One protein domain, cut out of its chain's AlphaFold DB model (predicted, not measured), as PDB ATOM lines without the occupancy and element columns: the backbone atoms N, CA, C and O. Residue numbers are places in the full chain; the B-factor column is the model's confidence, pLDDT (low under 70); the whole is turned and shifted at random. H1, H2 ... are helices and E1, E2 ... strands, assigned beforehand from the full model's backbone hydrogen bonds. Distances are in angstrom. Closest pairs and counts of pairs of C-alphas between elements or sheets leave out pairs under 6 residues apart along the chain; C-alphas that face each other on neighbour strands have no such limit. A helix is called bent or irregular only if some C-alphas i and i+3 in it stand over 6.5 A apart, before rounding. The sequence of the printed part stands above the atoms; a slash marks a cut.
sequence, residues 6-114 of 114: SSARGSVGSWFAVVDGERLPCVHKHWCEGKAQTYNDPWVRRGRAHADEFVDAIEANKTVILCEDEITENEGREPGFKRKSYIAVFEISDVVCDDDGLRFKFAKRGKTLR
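Overview. This is residues 6 to 114 of the 114 residues of an uncharacterized protein of Methylobacterium sp. Leaf91 (UniProt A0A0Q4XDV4). Picture one strongly twisted sheet of seven strands, folded back on itself into two leaves that face each other, E1, E2, E3 and E5 in one and E7 and E4 in the other, with the long bent strand E6 as the hinge. The single helix, H1, packs on this folded sheet, chiefly on E3 and E6. The printed part has 109 residues, with one named helix and seven named strands that follow along the chain as E1, E2, E3, E4, H1, E5, E6, E7, and its class is mostly strand. Across the mixed sheet the order is E1, E2, E3, E5, E6, E7, E4, with E3 and E5 parallel and the other neighbours antiparallel. The whole is compact, with a radius of gyration of the C-alphas of 12.9 A and spans of 37 by 28 by 28 A.

Along the chain. Start with E6, residues 80 to 98, the longest strand by residues; it bends by 132 degrees at residue 85 and measures 22.1 A. E5, residues 63 to 72, is 26.6 A long and bends by 56 degrees at residue 68. E7, residues 101 to 113, is 26.3 A long, bends by 95 degrees at residue 110 and ends at C-alpha 113, (134.287, 102.444, 74.580). Find C-alpha 8 at (138.488, 107.112, 74.397), where E1, residues 8 to 10, begins; E2 is residues 16 to 19, E3 residues 22 to 28, 18.6 A, and E4 residues 38 to 41. H1 runs from C-alpha 51 at (138.865, 117.490, 92.539) to residue 61, 15.3 A.

Arrangement. Look first at the hairpin of E5 and E6, where N 66 and O 88 are 2.9 A apart. On its other side E6 forms a hairpin with E7, with N 91 and O 108 at 2.9 A; E5, E6 and E7 are a meander, each strand the antiparallel neighbour of the one before. E4 is an edge strand beside E7, with N 39 and O 104 at 2.9 A. E3 is staggered: its residues 26 to 28 pair with E5, with N 27 and O 65 at 2.8 A, and its residues 22 to 25 pair with E2, with N 24 and O 17 at 2.8 A. E1, the other edge strand, has N 9 and O 18 of E2 at 2.9 A, and E1, E2 and E3 are a second meander. H1 is on the sheet; its closest C-alphas to E3 are Phe 54 and Pro 25, 6.3 A, and to E6 Glu 59 and Val 95, 6.6 A. In H1 every O i to N i+4 pair is within hydrogen-bond range. E1 and E4 are apart.

Size, cuts and confidence. The two C-alphas farthest apart, of Asp 20 and Gly 76, are 38.1 A from each other. The printed part has no cut, and no link is long. Mean pLDDT of the printed part is 88.9; look for low confidence, under 70, at residues 35 to 36.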
ATOM      1  N   SER A   6     132.829 104.059  70.456       82.12
ATOM      2  CA  SER A   6     133.706 105.234  70.366       82.12
ATOM      3  C   SER A   6     135.079 104.955  70.962       82.12
ATOM      4  O   SER A   6     135.239 104.091  71.827       82.12
ATOM      5  N   SER A   7     136.084 105.699  70.507       81.88
ATOM      6  CA  SER A   7     137.439 105.619  71.056       81.88
ATOM      7  C   SER A   7     137.633 106.668  72.140       81.88
ATOM      8  O   SER A   7     137.391 107.854  71.917       81.88
ATOM      9  N   ALA A   8     138.124 106.231  73.297       82.38
ATOM     10  CA  ALA A   8     138.488 107.112  74.397       82.38
ATOM     11  C   ALA A   8     140.008 107.289  74.461       82.38
ATOM     12  O   ALA A   8     140.769 106.322  74.427       82.38
ATOM     13  N   ARG A   9     140.466 108.538  74.576       83.50
ATOM     14  CA  ARG A   9     141.885 108.876  74.743       83.50
ATOM     15  C   ARG A   9     142.078 109.633  76.044       83.50
ATOM     16  O   ARG A   9     141.563 110.733  76.197       83.50
ATOM     17  N   GLY A  10     142.841 109.067  76.967       81.56
ATOM     18  CA  GLY A  10     143.237 109.758  78.193       81.56
ATOM     19  C   GLY A  10     144.743 109.736  78.373       81.56
ATOM     20  O   GLY A  10     145.460 109.037  77.658       81.56
ATOM     21  N   SER A  11     145.206 110.503  79.350       80.38
ATOM     22  CA  SER A  11     146.617 110.607  79.714       80.38
ATOM     23  C   SER A  11     146.836 110.043  81.115       80.38
ATOM     24  O   SER A  11     145.944 110.112  81.962       80.38
ATOM     25  N   VAL A  12     148.019 109.481  81.368       75.50
ATOM     26  CA  VAL A  12     148.408 109.037  82.716       75.50
ATOM     27  C   VAL A  12     148.366 110.238  83.664       75.50
ATOM     28  O   VAL A  12     148.838 111.315  83.310       75.50
ATOM     29  N   GLY A  13     147.754 110.064  84.837       74.75
ATOM     30  CA  GLY A  13     147.534 111.140  85.810       74.75
ATOM     31  C   GLY A  13     146.337 112.051  85.508       74.75
ATOM     32  O   GLY A  13     145.961 112.846  86.362       74.75
ATOM     33  N   SER A  14     145.692 111.921  84.341       84.00
ATOM     34  CA  SER A  14     144.483 112.685  84.018       84.00
ATOM     35  C   SER A  14     143.224 111.983  84.521       84.00
ATOM     36  O   SER A  14     142.950 110.821  84.189       84.00
ATOM     37  N   TRP A  15     142.405 112.747  85.238       89.88
ATOM     38  CA  TRP A  15     141.064 112.358  85.679       89.88
ATOM     39  C   TRP A  15     140.029 112.471  84.549       89.88
ATOM     40  O   TRP A  15     138.870 112.132  84.728       89.88
ATOM     41  N   PHE A  16     140.450 112.906  83.360       92.94
ATOM     42  CA  PHE A  16     139.606 113.079  82.183       92.94
ATOM     43  C   PHE A  16     140.118 112.268  80.993       92.94
ATOM     44  O   PHE A  16     141.326 112.020  80.861       92.94
ATOM     45  N   ALA A  17     139.203 111.916  80.096       92.19
ATOM     46  CA  ALA A  17     139.504 111.381  78.776       92.19
ATOM     47  C   ALA A  17     138.646 112.067  77.711       92.19
ATOM     48  O   ALA A  17     137.578 112.603  77.991       92.19
ATOM     49  N   VAL A  18     139.143 112.063  76.479       91.56
ATOM     50  CA  VAL A  18     138.459 112.609  75.313       91.56
ATOM     51  C   VAL A  18     137.757 111.483  74.566       91.56
ATOM     52  O   VAL A  18     138.411 110.512  74.178       91.56
ATOM     53  N   VAL A  19     136.452 111.623  74.347       89.12
ATOM     54  CA  VAL A  19     135.608 110.721  73.551       89.12
ATOM     55  C   VAL A  19     134.955 111.550  72.456       89.12
ATOM     56  O   VAL A  19     134.277 112.523  72.751       89.12
ATOM     57  N   ASP A  20     135.185 111.200  71.190       87.50
ATOM     58  CA  ASP A  20     134.623 111.908  70.025       87.50
ATOM     59  C   ASP A  20     134.857 113.437  70.026       87.50
ATOM     60  O   ASP A  20     134.059 114.208  69.505       87.50
ATOM     61  N   GLY A  21     135.976 113.887  70.608       86.38
ATOM     62  CA  GLY A  21     136.327 115.308  70.735       86.38
ATOM     63  C   GLY A  21     135.829 115.981  72.016       86.38
ATOM     64  O   GLY A  21     136.220 117.113  72.292       86.38
ATOM     65  N   GLU A  22     135.041 115.284  72.834       89.31
ATOM     66  CA  GLU A  22     134.511 115.789  74.099       89.31
ATOM     67  C   GLU A  22     135.347 115.310  75.288       89.31
ATOM     68  O   GLU A  22     135.632 114.120  75.421       89.31
ATOM     69  N   ARG A  23     135.750 116.235  76.167       92.88
ATOM     70  CA  ARG A  23     136.517 115.926  77.380       92.88
ATOM     71  C   ARG A  23     135.566 115.599  78.527       92.88
ATOM     72  O   ARG A  23     134.921 116.491  79.067       92.88
ATOM     73  N   LEU A  24     135.543 114.334  78.930       94.31
ATOM     74  CA  LEU A  24     134.653 113.820  79.963       94.31
ATOM     75  C   LEU A  24     135.429 113.312  81.189       94.31
ATOM     76  O   LEU A  24     136.541 112.787  81.043       94.31
ATOM     77  N   PRO A  25     134.856 113.457  82.396       95.38
ATOM     78  CA  PRO A  25     135.428 112.932  83.631       95.38
ATOM     79  C   PRO A  25     135.423 111.396  83.632       95.38
ATOM     80  O   PRO A  25     134.432 110.763  83.268       95.38
ATOM     81  N   CYS A  26     136.536 110.795  84.049       93.94
ATOM     82  CA  CYS A  26     136.718 109.354  84.192       93.94
ATOM     83  C   CYS A  26     136.509 108.937  85.644       93.94
ATOM     84  O   CYS A  26     137.238 109.380  86.525       93.94
ATOM     85  N   VAL A  27     135.563 108.034  85.866       94.12
ATOM     86  CA  VAL A  27     135.253 107.462  87.174       94.12
ATOM     87  C   VAL A  27     135.643 105.988  87.211       94.12
ATOM     88  O   VAL A  27     135.540 105.271  86.207       94.12
ATOM     89  N   HIS A  28     136.116 105.532  88.364       92.56
ATOM     90  CA  HIS A  28     136.692 104.199  88.520       92.56
ATOM     91  C   HIS A  28     135.617 103.170  88.879       92.56
ATOM     92  O   HIS A  28     134.867 103.346  89.840       92.56
ATOM     93  N   LYS A  29     135.565 102.044  88.154       92.00
ATOM     94  CA  LYS A  29     134.630 100.938  88.448       92.00
ATOM     95  C   LYS A  29     134.778 100.389  89.867       92.00
ATOM     96  O   LYS A  29     133.819  99.845  90.398       92.00
ATOM     97  N   HIS A  30     135.948 100.552  90.479       91.06
ATOM     98  CA  HIS A  30     136.196 100.175  91.868       91.06
ATOM     99  C   HIS A  30     135.194 100.790  92.856       91.06
ATOM    100  O   HIS A  30     134.740 100.105  93.764       91.06
ATOM    101  N   TRP A  31     134.820 102.050  92.633       92.00
ATOM    102  CA  TRP A  31     133.913 102.817  93.490       92.00
ATOM    103  C   TRP A  31     132.437 102.657  93.104       92.00
ATOM    104  O   TRP A  31     131.567 103.361  93.614       92.00
ATOM    105  N   CYS A  32     132.136 101.759  92.166       90.88
ATOM    106  CA  CYS A  32     130.763 101.437  91.805       90.88
ATOM    107  C   CYS A  32     130.226 100.343  92.728       90.88
ATOM    108  O   CYS A  32     130.803  99.261  92.823       90.88
ATOM    109  N   GLU A  33     129.070 100.587  93.336       82.62
ATOM    110  CA  GLU A  33     128.392  99.597  94.168       82.62
ATOM    111  C   GLU A  33     127.335  98.818  93.356       82.62
ATOM    112  O   GLU A  33     126.711  99.313  92.403       82.62
ATOM    113  N   GLY A  34     127.125  97.552  93.732       72.56
ATOM    114  CA  GLY A  34     126.167  96.658  93.076       72.56
ATOM    115  C   GLY A  34     126.482  96.408  91.595       72.56
ATOM    116  O   GLY A  34     127.635  96.303  91.186       72.56
ATOM    117  N   LYS A  35     125.447  96.313  90.748       69.94
ATOM    118  CA  LYS A  35     125.590  96.184  89.280       69.94
ATOM    119  C   LYS A  35     125.894  97.536  88.598       69.94
ATOM    120  O   LYS A  35     125.355  97.798  87.527       69.94
ATOM    121  N   ALA A  36     126.718  98.382  89.226       68.81
ATOM    122  CA  ALA A  36     126.992  99.766  88.823       68.81
ATOM    123  C   ALA A  36     125.732 100.652  88.772       68.81
ATOM    124  O   ALA A  36     125.487 101.353  87.794       68.81
ATOM    125  N   GLN A  37     124.907 100.594  89.823       84.31
ATOM    126  CA  GLN A  37     123.750 101.495  89.958       84.31
ATOM    127  C   GLN A  37     124.134 102.810  90.642       84.31
ATOM    128  O   GLN A  37     123.606 103.868  90.298       84.31
ATOM    129  N   THR A  38     125.075 102.748  91.580       92.19
ATOM    130  CA  THR A  38     125.539 103.879  92.382       92.19
ATOM    131  C   THR A  38     127.057 103.974  92.332       92.19
ATOM    132  O   THR A  38     127.756 102.970  92.173       92.19
ATOM    133  N   TYR A  39     127.552 105.201  92.438       95.06
ATOM    134  CA  TYR A  39     128.964 105.528  92.568       95.06
ATOM    135  C   TYR A  39     129.201 106.180  93.923       95.06
ATOM    136  O   TYR A  39     128.408 107.035  94.330       95.06
ATOM    137  N   ASN A  40     130.276 105.782  94.597       94.81
ATOM    138  CA  ASN A  40     130.656 106.298  95.903       94.81
ATOM    139  C   ASN A  40     132.183 106.322  96.038       94.81
ATOM    140  O   ASN A  40     132.807 105.301  96.325       94.81
ATOM    141  N   ASP A  41     132.773 107.491  95.803       92.62
ATOM    142  CA  ASP A  41     134.214 107.706  95.892       92.62
ATOM    143  C   ASP A  41     134.551 108.617  97.081       92.62
ATOM    144  O   ASP A  41     134.347 109.835  97.004       92.62
ATOM    145  N   PRO A  42     135.086 108.052  98.179       91.56
ATOM    146  CA  PRO A  42     135.347 108.799  99.406       91.56
ATOM    147  C   PRO A  42     136.558 109.740  99.309       91.56
ATOM    148  O   PRO A  42     136.792 110.533 100.234       91.56
ATOM    149  N   TRP A  43     137.348 109.651  98.231       88.38
ATOM    150  CA  TRP A  43     138.595 110.401  98.053       88.38
ATOM    151  C   TRP A  43     138.423 111.676  97.224       88.38
ATOM    152  O   TRP A  43     139.236 112.599  97.344       88.38
ATOM    153  N   VAL A  44     137.334 111.780  96.458       90.31
ATOM    154  CA  VAL A  44     136.983 112.982  95.691       90.31
ATOM    155  C   VAL A  44     136.242 113.972  96.585       90.31
ATOM    156  O   VAL A  44     135.051 113.826  96.848       90.31
ATOM    157  N   ARG A  45     136.959 115.000  97.045       89.44
ATOM    158  CA  ARG A  45     136.420 116.075  97.893       89.44
ATOM    159  C   ARG A  45     136.870 117.428  97.374       89.44
ATOM    160  O   ARG A  45     138.036 117.577  96.993       89.44
ATOM    161  N   ARG A  46     135.967 118.410  97.400       86.44
ATOM    162  CA  ARG A  46     136.293 119.790  97.027       86.44
ATOM    163  C   ARG A  46     137.455 120.329  97.871       86.44
ATOM    164  O   ARG A  46     137.625 119.950  99.031       86.44
ATOM    165  N   GLY A  47     138.292 121.167  97.268       81.38
ATOM    166  CA  GLY A  47     139.516 121.691  97.884       81.38
ATOM    167  C   GLY A  47     140.730 120.750  97.844       81.38
ATOM    168  O   GLY A  47     141.806 121.132  98.309       81.38
ATOM    169  N   ARG A  48     140.610 119.542  97.270       78.50
ATOM    170  CA  ARG A  48     141.770 118.719  96.881       78.50
ATOM    171  C   ARG A  48     142.202 119.020  95.448       78.50
ATOM    172  O   ARG A  48     141.398 119.406  94.602       78.50
ATOM    173  N   ALA A  49     143.486 118.805  95.164       74.62
ATOM    174  CA  ALA A  49     144.042 119.004  93.829       74.62
ATOM    175  C   ALA A  49     143.235 118.225  92.774       74.62
ATOM    176  O   ALA A  49     142.968 117.041  92.954       74.62
ATOM    177  N   HIS A  50     142.855 118.903  91.686       79.50
ATOM    178  CA  HIS A  50     142.055 118.385  90.561       79.50
ATOM    179  C   HIS A  50     140.602 117.987  90.874       79.50
ATOM    180  O   HIS A  50     139.824 117.811  89.937       79.50
ATOM    181  N   ALA A  51     140.208 117.903  92.149       86.25
ATOM    182  CA  ALA A  51     138.865 117.490  92.539       86.25
ATOM    183  C   ALA A  51     137.807 118.544  92.191       86.25
ATOM    184  O   ALA A  51     136.737 118.176  91.725       86.25
ATOM    185  N   ASP A  52     138.107 119.838  92.347       90.56
ATOM    186  CA  ASP A  52     137.138 120.903  92.050       90.56
ATOM    187  C   ASP A  52     136.737 120.903  90.569       90.56
ATOM    188  O   ASP A  52     135.557 120.798  90.252       90.56
ATOM    189  N   GLU A  53     137.718 120.902  89.659       93.00
ATOM    190  CA  GLU A  53     137.466 120.843  88.211       93.00
ATOM    191  C   GLU A  53     136.703 119.569  87.820       93.00
ATOM    192  O   GLU A  53     135.820 119.587  86.960       93.00
ATOM    193  N   PHE A  54     137.047 118.447  88.448       93.19
ATOM    194  CA  PHE A  54     136.401 117.167  88.200       93.19
ATOM    195  C   PHE A  54     134.936 117.167  88.637       93.19
ATOM    196  O   PHE A  54     134.066 116.790  87.851       93.19
ATOM    197  N   VAL A  55     134.655 117.624  89.858       94.06
ATOM    198  CA  VAL A  55     133.293 117.706  90.396       94.06
ATOM    199  C   VAL A  55     132.467 118.708  89.596       94.06
ATOM    200  O   VAL A  55     131.350 118.375  89.211       94.06
ATOM    201  N   ASP A  56     133.023 119.873  89.252       94.50
ATOM    202  CA  ASP A  56     132.329 120.882  88.445       94.50
ATOM    203  C   ASP A  56     131.933 120.328  87.068       94.50
ATOM    204  O   ASP A  56     130.798 120.509  86.621       94.50
ATOM    205  N   ALA A  57     132.830 119.590  86.405       94.75
ATOM    206  CA  ALA A  57     132.533 118.961  85.118       94.75
ATOM    207  C   ALA A  57     131.444 117.881  85.230       94.75
ATOM    208  O   ALA A  57     130.568 117.787  84.365       94.75
ATOM    209  N   ILE A  58     131.475 117.078  86.297       95.44
ATOM    210  CA  ILE A  58     130.449 116.067  86.583       95.44
ATOM    211  C   ILE A  58     129.102 116.737  86.855       95.44
ATOM    212  O   ILE A  58     128.072 116.289  86.346       95.44
ATOM    213  N   GLU A  59     129.092 117.815  87.634       94.56
ATOM    214  CA  GLU A  59     127.876 118.533  87.987       94.56
ATOM    215  C   GLU A  59     127.251 119.247  86.792       94.56
ATOM    216  O   GLU A  59     126.027 119.194  86.658       94.56
ATOM    217  N   ALA A  60     128.073 119.854  85.933       94.06
ATOM    218  CA  ALA A  60     127.633 120.579  84.747       94.06
ATOM    219  C   ALA A  60     127.127 119.642  83.641       94.06
ATOM    220  O   ALA A  60     126.040 119.852  83.104       94.06
ATOM    221  N   ASN A  61     127.893 118.594  83.316       91.88
ATOM    222  CA  ASN A  61     127.613 117.756  82.146       91.88
ATOM    223  C   ASN A  61     126.747 116.536  82.467       91.88
ATOM    224  O   ASN A  61     126.203 115.914  81.553       91.88
ATOM    225  N   LYS A  62     126.665 116.143  83.748       96.12
ATOM    226  CA  LYS A  62     125.959 114.935  84.215       96.12
ATOM    227  C   LYS A  62     126.290 113.688  83.385       96.12
ATOM    228  O   LYS A  62     125.457 112.803  83.205       96.12
ATOM    229  N   THR A  63     127.525 113.623  82.892       95.19
ATOM    230  CA  THR A  63     128.010 112.579  81.990       95.19
ATOM    231  C   THR A  63     129.426 112.197  82.386       95.19
ATOM    232  O   THR A  63     130.274 113.068  82.579       95.19
ATOM    233  N   VAL A  64     129.685 110.897  82.511       95.88
ATOM    234  CA  VAL A  64     130.972 110.352  82.965       95.88
ATOM    235  C   VAL A  64     131.410 109.174  82.101       95.88
ATOM    236  O   VAL A  64     130.588 108.471  81.513       95.88
ATOM    237  N   ILE A  65     132.712 108.920  82.057       94.88
ATOM    238  CA  ILE A  65     133.290 107.699  81.501       94.88
ATOM    239  C   ILE A  65     133.557 106.733  82.646       94.88
ATOM    240  O   ILE A  65     134.333 107.039  83.545       94.88
ATOM    241  N   LEU A  66     132.984 105.535  82.582       93.88
ATOM    242  CA  LEU A  66     133.367 104.457  83.481       93.88
ATOM    243  C   LEU A  66     134.621 103.763  82.944       93.88
ATOM    244  O   LEU A  66     134.641 103.325  81.789       93.88
ATOM    245  N   CYS A  67     135.645 103.629  83.780       92.56
ATOM    246  CA  CYS A  67     136.877 102.920  83.445       92.56
ATOM    247  C   CYS A  67     137.121 101.708  84.351       92.56
ATOM    248  O   CYS A  67     136.562 101.599  85.442       92.56
ATOM    249  N   GLU A  68     137.898 100.756  83.836       90.81
ATOM    250  CA  GLU A  68     138.367  99.591  84.582       90.81
ATOM    251  C   GLU A  68     139.836  99.778  84.942       90.81
ATOM    252  O   GLU A  68     140.644 100.187  84.102       90.81
ATOM    253  N   ASP A  69     140.189  99.440  86.177       90.38
ATOM    254  CA  ASP A  69     141.495  99.729  86.750       90.38
ATOM    255  C   ASP A  69     142.103  98.490  87.408       90.38
ATOM    256  O   ASP A  69     141.405  97.608  87.911       90.38
ATOM    257  N   GLU A  70     143.432  98.440  87.419       88.44
ATOM    258  CA  GLU A  70     144.185  97.695  88.418       88.44
ATOM    259  C   GLU A  70     144.321  98.564  89.663       88.44
ATOM    260  O   GLU A  70     144.766  99.711  89.566       88.44
ATOM    261  N   ILE A  71     143.959  98.014  90.817       88.62
ATOM    262  CA  ILE A  71     144.045  98.718  92.092       88.62
ATOM    263  C   ILE A  71     145.273  98.197  92.822       88.62
ATOM    264  O   ILE A  71     145.463  96.989  92.956       88.62
ATOM    265  N   THR A  72     146.104  99.117  93.286       88.62
ATOM    266  CA  THR A  72     147.165  98.829  94.246       88.62
ATOM    267  C   THR A  72     146.703  99.354  95.594       88.62
ATOM    268  O   THR A  72     146.640 100.567  95.799       88.62
ATOM    269  N   GLU A  73     146.323  98.446  96.489       84.19
ATOM    270  CA  GLU A  73     145.922  98.820  97.842       84.19
ATOM    271  C   GLU A  73     147.115  99.388  98.611       84.19
ATOM    272  O   GLU A  73     148.212  98.832  98.594       84.19
ATOM    273  N   ASN A  74     146.881 100.506  99.296       80.19
ATOM    274  CA  ASN A  74     147.848 101.129 100.186       80.19
ATOM    275  C   ASN A  74     147.198 101.243 101.564       80.19
ATOM    276  O   ASN A  74     146.296 102.057 101.759       80.19
ATOM    277  N   GLU A  75     147.630 100.425 102.522       81.06
ATOM    278  CA  GLU A  75     147.031 100.411 103.858       81.06
ATOM    279  C   GLU A  75     147.103 101.806 104.512       81.06
ATOM    280  O   GLU A  75     148.166 102.427 104.604       81.06
ATOM    281  N   GLY A  76     145.940 102.332 104.914       76.12
ATOM    282  CA  GLY A  76     145.806 103.655 105.531       76.12
ATOM    283  C   GLY A  76     146.012 104.857 104.596       76.12
ATOM    284  O   GLY A  76     146.149 105.978 105.091       76.12
ATOM    285  N   ARG A  77     146.063 104.666 103.269       82.62
ATOM    286  CA  ARG A  77     146.258 105.742 102.276       82.62
ATOM    287  C   ARG A  77     145.329 105.581 101.071       82.62
ATOM    288  O   ARG A  77     144.644 104.575 100.925       82.62
ATOM    289  N   GLU A  78     145.317 106.590 100.204       79.50
ATOM    290  CA  GLU A  78     144.605 106.529  98.927       79.50
ATOM    291  C   GLU A  78     145.143 105.366  98.062       79.50
ATOM    292  O   GLU A  78     146.370 105.226  97.917       79.50
ATOM    293  N   PRO A  79     144.267 104.507  97.505       84.62
ATOM    294  CA  PRO A  79     144.687 103.438  96.606       84.62
ATOM    295  C   PRO A  79     145.333 103.980  95.329       84.62
ATOM    296  O   PRO A  79     144.941 105.016  94.793       84.62
ATOM    297  N   GLY A  80     146.316 103.251  94.804       85.50
ATOM    298  CA  GLY A  80     146.863 103.525  93.480       85.50
ATOM    299  C   GLY A  80     145.956 102.953  92.394       85.50
ATOM    300  O   GLY A  80     145.597 101.779  92.455       85.50
ATOM    301  N   PHE A  81     145.636 103.747  91.372       85.75
ATOM    302  CA  PHE A  81     144.838 103.306  90.226       85.75
ATOM    303  C   PHE A  81     145.670 103.293  88.947       85.75
ATOM    304  O   PHE A  81     146.233 104.308  88.532       85.75
ATOM    305  N   LYS A  82     145.707 102.137  88.278       87.12
ATOM    306  CA  LYS A  82     146.246 102.000  86.924       87.12
ATOM    307  C   LYS A  82     145.121 101.617  85.973       87.12
ATOM    308  O   LYS A  82     144.717 100.457  85.906       87.12
ATOM    309  N   ARG A  83     144.660 102.594  85.196       88.12
ATOM    310  CA  ARG A  83     143.601 102.407  84.200       88.12
ATOM    311  C   ARG A  83     143.998 101.357  83.160       88.12
ATOM    312  O   ARG A  83     145.007 101.518  82.475       88.12
ATOM    313  N   LYS A  84     143.200 100.293  83.040       89.38
ATOM    314  CA  LYS A  84     143.366  99.218  82.046       89.38
ATOM    315  C   LYS A  84     142.605  99.514  80.763       89.38
ATOM    316  O   LYS A  84     143.131  99.289  79.676       89.38
ATOM    317  N   SER A  85     141.374  99.998  80.887       89.12
ATOM    318  CA  SER A  85     140.492 100.237  79.746       89.12
ATOM    319  C   SER A  85     139.376 101.221  80.092       89.12
ATOM    320  O   SER A  85     139.113 101.526  81.258       89.12
ATOM    321  N   TYR A  86     138.710 101.724  79.056       91.81
ATOM    322  CA  TYR A  86     137.461 102.466  79.176       91.81
ATOM    323  C   TYR A  86     136.298 101.528  78.853       91.81
ATOM    324  O   TYR A  86     136.389 100.735  77.922       91.81
ATOM    325  N   ILE A  87     135.207 101.612  79.614       91.56
ATOM    326  CA  ILE A  87     134.064 100.701  79.480       91.56
ATOM    327  C   ILE A  87     132.963 101.344  78.639       91.56
ATOM    328  O   ILE A  87     132.522 100.787  77.631       91.56
ATOM    329  N   ALA A  88     132.453 102.488  79.093       92.25
ATOM    330  CA  ALA A  88     131.349 103.192  78.454       92.25
ATOM    331  C   ALA A  88     131.193 104.607  79.005       92.25
ATOM    332  O   ALA A  88     131.657 104.912  80.105       92.25
ATOM    333  N   VAL A  89     130.480 105.429  78.244       94.38
ATOM    334  CA  VAL A  89     129.931 106.702  78.711       94.38
ATOM    335  C   VAL A  89     128.590 106.444  79.398       94.38
ATOM    336  O   VAL A  89     127.782 105.644  78.915       94.38
ATOM    337  N   PHE A  90     128.342 107.128  80.508       94.44
ATOM    338  CA  PHE A  90     127.090 107.072  81.248       94.44
ATOM    339  C   PHE A  90     126.557 108.465  81.547       94.44
ATOM    340  O   PHE A  90     127.307 109.347  81.954       94.44
ATOM    341  N   GLU A  91     125.244 108.613  81.416       95.00
ATOM    342  CA  GLU A  91     124.491 109.716  82.005       95.00
ATOM    343  C   GLU A  91     124.258 109.408  83.491       95.00
ATOM    344  O   GLU A  91     123.985 108.255  83.863       95.00
ATOM    345  N   ILE A  92     124.352 110.427  84.343       96.31
ATOM    346  CA  ILE A  92     124.245 110.296  85.799       96.31
ATOM    347  C   ILE A  92     123.225 111.273  86.393       96.31
ATOM    348  O   ILE A  92     122.803 112.239  85.764       96.31
ATOM    349  N   SER A  93     122.830 111.017  87.635       96.12
ATOM    350  CA  SER A  93     121.856 111.815  88.385       96.12
ATOM    351  C   SER A  93     122.196 111.836  89.875       96.12
ATOM    352  O   SER A  93     123.079 111.097  90.311       96.12
ATOM    353  N   ASP A  94     121.505 112.681  90.645       94.81
ATOM    354  CA  ASP A  94     121.658 112.785  92.103       94.81
ATOM    355  C   ASP A  94     123.118 113.005  92.547       94.81
ATOM    356  O   ASP A  94     123.617 112.327  93.442       94.81
ATOM    357  N   VAL A  95     123.824 113.923  91.875       95.88
ATOM    358  CA  VAL A  95     125.226 114.238  92.190       95.88
ATOM    359  C   VAL A  95     125.310 114.968  93.525       95.88
ATOM    360  O   VAL A  95     124.682 116.012  93.693       95.88
ATOM    361  N   VAL A  96     126.109 114.424  94.439       95.62
ATOM    362  CA  VAL A  96     126.419 114.997  95.750       95.62
ATOM    363  C   VAL A  96     127.927 114.917  95.955       95.62
ATOM    364  O   VAL A  96     128.508 113.846  95.800       95.62
ATOM    365  N   CYS A  97     128.562 116.033  96.307       94.31
ATOM    366  CA  CYS A  97     129.958 116.065  96.730       94.31
ATOM    367  C   CYS A  97     130.068 116.848  98.038       94.31
ATOM    368  O   CYS A  97     129.816 118.053  98.064       94.31
ATOM    369  N   ASP A  98     130.420 116.151  99.113       92.88
ATOM    370  CA  ASP A  98     130.581 116.711 100.457       92.88
ATOM    371  C   ASP A  98     131.795 116.083 101.167       92.88
ATOM    372  O   ASP A  98     132.669 115.487 100.528       92.88
ATOM    373  N   ASP A  99     131.878 116.241 102.489       90.38
ATOM    374  CA  ASP A  99     132.992 115.743 103.299       90.38
ATOM    375  C   ASP A  99     133.158 114.216 103.247       90.38
ATOM    376  O   ASP A  99     134.261 113.715 103.488       90.38
ATOM    377  N   ASP A 100     132.105 113.481 102.882       90.25
ATOM    378  CA  ASP A 100     132.121 112.026 102.745       90.25
ATOM    379  C   ASP A 100     132.513 111.565 101.326       90.25
ATOM    380  O   ASP A 100     132.645 110.363 101.093       90.25
ATOM    381  N   GLY A 101     132.716 112.488 100.379       93.25
ATOM    382  CA  GLY A 101     133.176 112.198  99.017       93.25
ATOM    383  C   GLY A 101     132.160 112.502  97.915       93.25
ATOM    384  O   GLY A 101     131.156 113.184  98.130       93.25
ATOM    385  N   LEU A 102     132.429 111.988  96.711       95.25
ATOM    386  CA  LEU A 102     131.569 112.137  95.537       95.25
ATOM    387  C   LEU A 102     130.639 110.933  95.388       95.25
ATOM    388  O   LEU A 102     131.082 109.788  95.271       95.25
ATOM    389  N   ARG A 103     129.340 111.210  95.291       96.12
ATOM    390  CA  ARG A 103     128.292 110.216  95.075       96.12
ATOM    391  C   ARG A 103     127.359 110.626  93.951       96.12
ATOM    392  O   ARG A 103     127.039 111.802  93.797       96.12
ATOM    393  N   PHE A 104     126.902 109.646  93.182       96.50
ATOM    394  CA  PHE A 104     125.853 109.825  92.179       96.50
ATOM    395  C   PHE A 104     125.249 108.477  91.772       96.50
ATOM    396  O   PHE A 104     125.748 107.406  92.129       96.50
ATOM    397  N   LYS A 105     124.172 108.524  90.987       95.25
ATOM    398  CA  LYS A 105     123.535 107.342  90.394       95.25
ATOM    399  C   LYS A 105     123.766 107.290  88.895       95.25
ATOM    400  O   LYS A 105     123.620 108.302  88.211       95.25
ATOM    401  N   PHE A 106     124.052 106.101  88.378       93.81
ATOM    402  CA  PHE A 106     124.080 105.860  86.937       93.81
ATOM    403  C   PHE A 106     122.643 105.782  86.414       93.81
ATOM    404  O   PHE A 106     121.881 104.900  86.805       93.81
ATOM    405  N   ALA A 107     122.269 106.711  85.535       91.94
ATOM    406  CA  ALA A 107     120.915 106.798  84.996       91.94
ATOM    407  C   ALA A 107     120.775 105.997  83.697       91.94
ATOM    408  O   ALA A 107     119.829 105.225  83.529       91.94
ATOM    409  N   LYS A 108     121.728 106.161  82.772       92.00
ATOM    410  CA  LYS A 108     121.665 105.532  81.450       92.00
ATOM    411  C   LYS A 108     123.053 105.246  80.903       92.00
ATOM    412  O   LYS A 108     123.940 106.094  80.931       92.00
ATOM    413  N   ARG A 109     123.231 104.039  80.359       91.56
ATOM    414  CA  ARG A 109     124.433 103.672  79.604       91.56
ATOM    415  C   ARG A 109     124.312 104.197  78.176       91.56
ATOM    416  O   ARG A 109     123.343 103.879  77.487       91.56
ATOM    417  N   GLY A 110     125.295 104.978  77.756       88.94
ATOM    418  CA  GLY A 110     125.433 105.467  76.392       88.94
ATOM    419  C   GLY A 110     126.392 104.597  75.579       88.94
ATOM    420  O   GLY A 110     126.275 103.369  75.531       88.94
ATOM    421  N   LYS A 111     127.355 105.259  74.936       88.62
ATOM    422  CA  LYS A 111     128.319 104.651  74.014       88.62
ATOM    423  C   LYS A 111     129.245 103.671  74.730       88.62
ATOM    424  O   LYS A 111     129.711 103.941  75.839       88.62
ATOM    425  N   THR A 112     129.539 102.547  74.079       88.69
ATOM    426  CA  THR A 112     130.566 101.609  74.554       88.69
ATOM    427  C   THR A 112     131.928 102.058  74.045       88.69
ATOM    428  O   THR A 112     132.050 102.517  72.911       88.69
ATOM    429  N   LEU A 113     132.949 101.957  74.893       86.94
ATOM    430  CA  LEU A 113     134.287 102.444  74.580       86.94
ATOM    431  C   LEU A 113     135.228 101.280  74.263       86.94
ATOM    432  O   LEU A 113     135.089 100.193  74.826       86.94
ATOM    433  N   ARG A 114     136.153 101.515  73.329       72.19
ATOM    434  CA  ARG A 114     137.221 100.586  72.945       72.19
ATOM    435  C   ARG A 114     138.582 101.264  73.005       72.19
ATOM    436  O   ARG A 114     138.655 102.465  72.650       72.19
TER     437      ARG A 114